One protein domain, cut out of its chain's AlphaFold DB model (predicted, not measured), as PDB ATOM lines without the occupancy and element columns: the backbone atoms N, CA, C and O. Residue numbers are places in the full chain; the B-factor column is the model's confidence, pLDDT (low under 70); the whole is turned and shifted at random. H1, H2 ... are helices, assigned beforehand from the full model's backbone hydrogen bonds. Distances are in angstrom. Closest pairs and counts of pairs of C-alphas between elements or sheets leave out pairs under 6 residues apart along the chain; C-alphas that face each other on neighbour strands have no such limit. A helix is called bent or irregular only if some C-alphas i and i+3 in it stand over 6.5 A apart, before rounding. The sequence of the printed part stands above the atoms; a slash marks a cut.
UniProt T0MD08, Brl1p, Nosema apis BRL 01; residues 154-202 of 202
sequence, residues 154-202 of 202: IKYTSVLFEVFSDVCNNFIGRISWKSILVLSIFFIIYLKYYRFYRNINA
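What this domain is: This is residues 154 to 202 of the 202 residues of the protein "Brl1p" of Nosema apis BRL 01 (UniProt T0MD08). Two long helices, H1 and then H2, make a wide, open V that is nearly flat, with the tight link between them at its corner. The arms do not fold back on each other, and the space between them is empty. The printed part has 49 residues, with two named helices in the order H1, H2 and no named strand; the class is all helix. The whole is extended, with a radius of gyration of the C-alphas of 18.1 A, and the C-alphas span 53 by 28 by 6 A.

How they stand to each other: H1, residues 156 to 174, comes first, and a tight link of two residues, Ile 175 and Ser 176, joins it to H2, residues 177 to 200. H1 and H2 are apart: no C-alpha of the one is within 8 A of the other. H1 has the N-to-C direction (-0.96, -0.05, 0.26), and H2 has (0.11, 0.96, 0.27). Residues 154 to 171, of which 156 to 171 belong to H1, stand free. Residues 181 to 202, of which 181 to 200 belong to H2, also stand free. In H1 and H2 every O i to N i+4 pair is within hydrogen-bond range.

Where its parts are: H1 has 19 residues and begins at C-alpha 156 at (34.455, 15.263, -25.940). It ends at C-alpha 174 at (8.642, 14.178, -19.046), 26.7 A from its first C-alpha. H2, the longest helix with 24 residues, measures 34.7 A from its first to its last C-alpha and ends at C-alpha 200 at (4.111, 52.395, -9.248). Neither helix is bent.

The domain as a whole: The two C-alphas farthest apart are those of Ile 154 and Ile 200, at 53.5 A. The printed part has no cut, and Ala 202 is the chain's last residue. The mean pLDDT of the printed part is 77.9; residues 154 to 157, 173 to 175 and 201 to 202 are under 70.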
ATOM      1  N   ILE A 154      38.859  15.820 -29.254       57.62
ATOM      2  CA  ILE A 154      38.047  16.694 -30.142       57.62
ATOM      3  C   ILE A 154      36.564  16.280 -30.142       57.62
ATOM      4  O   ILE A 154      35.676  17.099 -30.359       57.62
ATOM      5  N   LYS A 155      36.273  15.019 -29.807       63.34
ATOM      6  CA  LYS A 155      34.904  14.508 -29.692       63.34
ATOM      7  C   LYS A 155      34.273  14.729 -28.318       63.34
ATOM      8  O   LYS A 155      33.080  14.508 -28.191       63.34
ATOM      9  N   TYR A 156      35.008  15.175 -27.297       64.12
ATOM     10  CA  TYR A 156      34.455  15.263 -25.940       64.12
ATOM     11  C   TYR A 156      33.330  16.300 -25.832       64.12
ATOM     12  O   TYR A 156      32.303  16.030 -25.223       64.12
ATOM     13  N   THR A 157      33.472  17.459 -26.477       67.31
ATOM     14  CA  THR A 157      32.418  18.488 -26.529       67.31
ATOM     15  C   THR A 157      31.214  18.037 -27.354       67.31
ATOM     16  O   THR A 157      30.081  18.278 -26.953       67.31
ATOM     17  N   SER A 158      31.451  17.331 -28.463       71.25
ATOM     18  CA  SER A 158      30.389  16.728 -29.276       71.25
ATOM     19  C   SER A 158      29.619  15.666 -28.492       71.25
ATOM     20  O   SER A 158      28.396  15.669 -28.507       71.25
ATOM     21  N   VAL A 159      30.325  14.801 -27.760       70.38
ATOM     22  CA  VAL A 159      29.739  13.754 -26.912       70.38
ATOM     23  C   VAL A 159      28.998  14.371 -25.726       70.38
ATOM     24  O   VAL A 159      27.914  13.918 -25.377       70.38
ATOM     25  N   LEU A 160      29.527  15.445 -25.128       71.94
ATOM     26  CA  LEU A 160      28.813  16.209 -24.103       71.94
ATOM     27  C   LEU A 160      27.515  16.804 -24.646       71.94
ATOM     28  O   LEU A 160      26.497  16.737 -23.966       71.94
ATOM     29  N   PHE A 161      27.542  17.377 -25.850       80.12
ATOM     30  CA  PHE A 161      26.357  17.956 -26.475       80.12
ATOM     31  C   PHE A 161      25.326  16.887 -26.849       80.12
ATOM     32  O   PHE A 161      24.139  17.086 -26.619       80.12
ATOM     33  N   GLU A 162      25.768  15.740 -27.359       76.75
ATOM     34  CA  GLU A 162      24.915  14.588 -27.661       76.75
ATOM     35  C   GLU A 162      24.226  14.067 -26.391       76.75
ATOM     36  O   GLU A 162      23.000  13.972 -26.336       76.75
ATOM     37  N   VAL A 163      24.989  13.867 -25.311       76.94
ATOM     38  CA  VAL A 163      24.439  13.460 -24.007       76.94
ATOM     39  C   VAL A 163      23.515  14.535 -23.427       76.94
ATOM     40  O   VAL A 163      22.470  14.206 -22.867       76.94
ATOM     41  N   PHE A 164      23.862  15.816 -23.561       77.81
ATOM     42  CA  PHE A 164      23.028  16.924 -23.099       77.81
ATOM     43  C   PHE A 164      21.712  16.993 -23.875       77.81
ATOM     44  O   PHE A 164      20.658  17.155 -23.268       77.81
ATOM     45  N   SER A 165      21.755  16.801 -25.192       78.12
ATOM     46  CA  SER A 165      20.578  16.752 -26.057       78.12
ATOM     47  C   SER A 165      19.658  15.595 -25.677       78.12
ATOM     48  O   SER A 165      18.460  15.806 -25.511       78.12
ATOM     49  N   ASP A 166      20.197  14.396 -25.447       75.38
ATOM     50  CA  ASP A 166      19.411  13.238 -25.006       75.38
ATOM     51  C   ASP A 166      18.749  13.465 -23.645       75.38
ATOM     52  O   ASP A 166      17.591  13.103 -23.421       75.38
ATOM     53  N   VAL A 167      19.479  14.080 -22.714       74.88
ATOM     54  CA  VAL A 167      18.963  14.421 -21.386       74.88
ATOM     55  C   VAL A 167      17.884  15.500 -21.488       74.88
ATOM     56  O   VAL A 167      16.817  15.346 -20.893       74.88
ATOM     57  N   CYS A 168      18.105  16.549 -22.282       73.94
ATOM     58  CA  CYS A 168      17.106  17.575 -22.564       73.94
ATOM     59  C   CYS A 168      15.865  16.981 -23.227       73.94
ATOM     60  O   CYS A 168      14.756  17.311 -22.822       73.94
ATOM     61  N   ASN A 169      16.023  16.072 -24.184       75.44
ATOM     62  CA  ASN A 169      14.906  15.442 -24.875       75.44
ATOM     63  C   ASN A 169      14.069  14.577 -23.920       75.44
ATOM     64  O   ASN A 169      12.845  14.698 -23.875       75.44
ATOM     65  N   ASN A 170      14.717  13.783 -23.062       73.12
ATOM     66  CA  ASN A 170      14.024  13.020 -22.020       73.12
ATOM     67  C   ASN A 170      13.361  13.922 -20.970       73.12
ATOM     68  O   ASN A 170      12.308  13.575 -20.431       73.12
ATOM     69  N   PHE A 171      13.957  15.075 -20.671       70.12
ATOM     70  CA  PHE A 171      13.393  16.055 -19.751       70.12
ATOM     71  C   PHE A 171      12.166  16.756 -20.350       70.12
ATOM     72  O   PHE A 171      11.122  16.802 -19.704       70.12
ATOM     73  N   ILE A 172      12.251  17.210 -21.604       70.94
ATOM     74  CA  ILE A 172      11.126  17.773 -22.362       70.94
ATOM     75  C   ILE A 172      10.003  16.740 -22.499       70.94
ATOM     76  O   ILE A 172       8.843  17.090 -22.316       70.94
ATOM     77  N   GLY A 173      10.323  15.466 -22.745       66.88
ATOM     78  CA  GLY A 173       9.325  14.397 -22.844       66.88
ATOM     79  C   GLY A 173       8.603  14.094 -21.527       66.88
ATOM     80  O   GLY A 173       7.436  13.709 -21.534       66.88
ATOM     81  N   ARG A 174       9.267  14.294 -20.379       67.31
ATOM     82  CA  ARG A 174       8.642  14.178 -19.046       67.31
ATOM     83  C   ARG A 174       7.879  15.438 -18.642       67.31
ATOM     84  O   ARG A 174       6.953  15.354 -17.833       67.31
ATOM     85  N   ILE A 175       8.246  16.594 -19.189       69.00
ATOM     86  CA  ILE A 175       7.487  17.829 -19.030       69.00
ATOM     87  C   ILE A 175       6.178  17.680 -19.804       69.00
ATOM     88  O   ILE A 175       6.112  17.747 -21.028       69.00
ATOM     89  N   SER A 176       5.091  17.496 -19.061       74.56
ATOM     90  CA  SER A 176       3.770  17.496 -19.672       74.56
ATOM     91  C   SER A 176       3.468  18.871 -20.283       74.56
ATOM     92  O   SER A 176       3.828  19.908 -19.718       74.56
ATOM     93  N   TRP A 177       2.722  18.905 -21.390       79.25
ATOM     94  CA  TRP A 177       2.218  20.161 -21.969       79.25
ATOM     95  C   TRP A 177       1.444  21.006 -20.939       79.25
ATOM     96  O   TRP A 177       1.479  22.235 -20.966       79.25
ATOM     97  N   LYS A 178       0.806  20.345 -19.961       77.56
ATOM     98  CA  LYS A 178       0.133  20.995 -18.828       77.56
ATOM     99  C   LYS A 178       1.121  21.774 -17.951       77.56
ATOM    100  O   LYS A 178       0.818  22.895 -17.561       77.56
ATOM    101  N   SER A 179       2.308  21.228 -17.687       76.62
ATOM    102  CA  SER A 179       3.369  21.894 -16.917       76.62
ATOM    103  C   SER A 179       3.915  23.128 -17.640       76.62
ATOM    104  O   SER A 179       4.107  24.158 -17.002       76.62
ATOM    105  N   ILE A 180       4.097  23.060 -18.966       79.88
ATOM    106  CA  ILE A 180       4.524  24.207 -19.796       79.88
ATOM    107  C   ILE A 180       3.477  25.315 -19.761       79.88
ATOM    108  O   ILE A 180       3.814  26.483 -19.577       79.88
ATOM    109  N   LEU A 181       2.203  24.950 -19.900       84.44
ATOM    110  CA  LEU A 181       1.096  25.898 -19.853       84.44
ATOM    111  C   LEU A 181       1.034  26.599 -18.491       84.44
ATOM    112  O   LEU A 181       0.921  27.821 -18.434       84.44
ATOM    113  N   VAL A 182       1.186  25.848 -17.400       80.75
ATOM    114  CA  VAL A 182       1.223  26.402 -16.041       80.75
ATOM    115  C   VAL A 182       2.422  27.342 -15.855       80.75
ATOM    116  O   VAL A 182       2.233  28.479 -15.428       80.75
ATOM    117  N   LEU A 183       3.634  26.923 -16.234       82.31
ATOM    118  CA  LEU A 183       4.845  27.759 -16.180       82.31
ATOM    119  C   LEU A 183       4.708  29.043 -17.007       82.31
ATOM    120  O   LEU A 183       5.079  30.115 -16.539       82.31
ATOM    121  N   SER A 184       4.138  28.949 -18.208       83.94
ATOM    122  CA  SER A 184       3.895  30.094 -19.089       83.94
ATOM    123  C   SER A 184       2.916  31.093 -18.467       83.94
ATOM    124  O   SER A 184       3.176  32.295 -18.455       83.94
ATOM    125  N   ILE A 185       1.828  30.609 -17.856       88.00
ATOM    126  CA  ILE A 185       0.876  31.466 -17.139       88.00
ATOM    127  C   ILE A 185       1.557  32.160 -15.956       88.00
ATOM    128  O   ILE A 185       1.436  33.378 -15.822       88.00
ATOM    129  N   PHE A 186       2.311  31.424 -15.135       85.44
ATOM    130  CA  PHE A 186       3.067  32.016 -14.028       85.44
ATOM    131  C   PHE A 186       4.069  33.064 -14.514       85.44
ATOM    132  O   PHE A 186       4.171  34.130 -13.912       85.44
ATOM    133  N   PHE A 187       4.750  32.814 -15.632       88.25
ATOM    134  CA  PHE A 187       5.689  33.760 -16.226       88.25
ATOM    135  C   PHE A 187       4.996  35.034 -16.729       88.25
ATOM    136  O   PHE A 187       5.474  36.138 -16.477       88.25
ATOM    137  N   ILE A 188       3.833  34.915 -17.374       90.69
ATOM    138  CA  ILE A 188       3.034  36.068 -17.817       90.69
ATOM    139  C   ILE A 188       2.523  36.873 -16.617       90.69
ATOM    140  O   ILE A 188       2.579  38.104 -16.635       90.69
ATOM    141  N   ILE A 189       2.042  36.196 -15.570       89.25
ATOM    142  CA  ILE A 189       1.604  36.840 -14.325       89.25
ATOM    143  C   ILE A 189       2.779  37.568 -13.677       89.25
ATOM    144  O   ILE A 189       2.637  38.737 -13.328       89.25
ATOM    145  N   TYR A 190       3.944  36.925 -13.585       87.69
ATOM    146  CA  TYR A 190       5.164  37.525 -13.057       87.69
ATOM    147  C   TYR A 190       5.585  38.756 -13.864       87.69
ATOM    148  O   TYR A 190       5.834  39.809 -13.287       87.69
ATOM    149  N   LEU A 191       5.592  38.682 -15.198       90.81
ATOM    150  CA  LEU A 191       5.912  39.828 -16.052       90.81
ATOM    151  C   LEU A 191       4.908  40.970 -15.888       90.81
ATOM    152  O   LEU A 191       5.306  42.136 -15.843       90.81
ATOM    153  N   LYS A 192       3.612  40.661 -15.780       89.50
ATOM    154  CA  LYS A 192       2.587  41.673 -15.502       89.50
ATOM    155  C   LYS A 192       2.760  42.293 -14.124       89.50
ATOM    156  O   LYS A 192       2.662  43.512 -14.008       89.50
ATOM    157  N   TYR A 193       3.046  41.482 -13.114       87.19
ATOM    158  CA  TYR A 193       3.300  41.929 -11.753       87.19
ATOM    159  C   TYR A 193       4.539  42.827 -11.689       87.19
ATOM    160  O   TYR A 193       4.472  43.947 -11.192       87.19
ATOM    161  N   TYR A 194       5.642  42.390 -12.291       86.69
ATOM    162  CA  TYR A 194       6.888  43.140 -12.371       86.69
ATOM    163  C   TYR A 194       6.716  44.464 -13.129       86.69
ATOM    164  O   TYR A 194       7.205  45.509 -12.696       86.69
ATOM    165  N   ARG A 195       5.953  44.455 -14.230       88.25
ATOM    166  CA  ARG A 195       5.605  45.674 -14.970       88.25
ATOM    167  C   ARG A 195       4.745  46.626 -14.137       88.25
ATOM    168  O   ARG A 195       4.996  47.825 -14.162       88.25
ATOM    169  N   PHE A 196       3.754  46.116 -13.412       86.50
ATOM    170  CA  PHE A 196       2.896  46.915 -12.536       86.50
ATOM    171  C   PHE A 196       3.685  47.537 -11.377       86.50
ATOM    172  O   PHE A 196       3.553  48.728 -11.117       86.50
ATOM    173  N   TYR A 197       4.565  46.759 -10.745       84.62
ATOM    174  CA  TYR A 197       5.445  47.228  -9.678       84.62
ATOM    175  C   TYR A 197       6.387  48.341 -10.156       84.62
ATOM    176  O   TYR A 197       6.518  49.371  -9.499       84.62
ATOM    177  N   ARG A 198       6.982  48.184 -11.346       86.56
ATOM    178  CA  ARG A 198       7.793  49.238 -11.972       86.56
ATOM    179  C   ARG A 198       6.989  50.518 -12.224       86.56
ATOM    180  O   ARG A 198       7.521  51.595 -12.011       86.56
ATOM    181  N   ASN A 199       5.730  50.401 -12.647       82.56
ATOM    182  CA  ASN A 199       4.864  51.547 -12.944       82.56
ATOM    183  C   ASN A 199       4.399  52.323 -11.701       82.56
ATOM    184  O   ASN A 199       3.956  53.452 -11.840       82.56
ATOM    185  N   ILE A 200       4.431  51.713 -10.514       82.31
ATOM    186  CA  ILE A 200       4.111  52.395  -9.248       82.31
ATOM    187  C   ILE A 200       5.326  53.156  -8.702       82.31
ATOM    188  O   ILE A 200       5.163  54.141  -7.990       82.31
ATOM    189  N   ASN A 201       6.535  52.688  -9.023       69.38
ATOM    190  CA  ASN A 201       7.793  53.247  -8.528       69.38
ATOM    191  C   ASN A 201       8.465  54.229  -9.511       69.38
ATOM    192  O   ASN A 201       9.587  54.659  -9.243       69.38
ATOM    193  N   ALA A 202       7.820  54.536 -10.640       61.31
ATOM    194  CA  ALA A 202       8.244  55.520 -11.639       61.31
ATOM    195  C   ALA A 202       7.275  56.706 -11.627       61.31
ATOM    196  O   ALA A 202       7.761  57.849 -11.759       61.31
TER     197      ALA A 202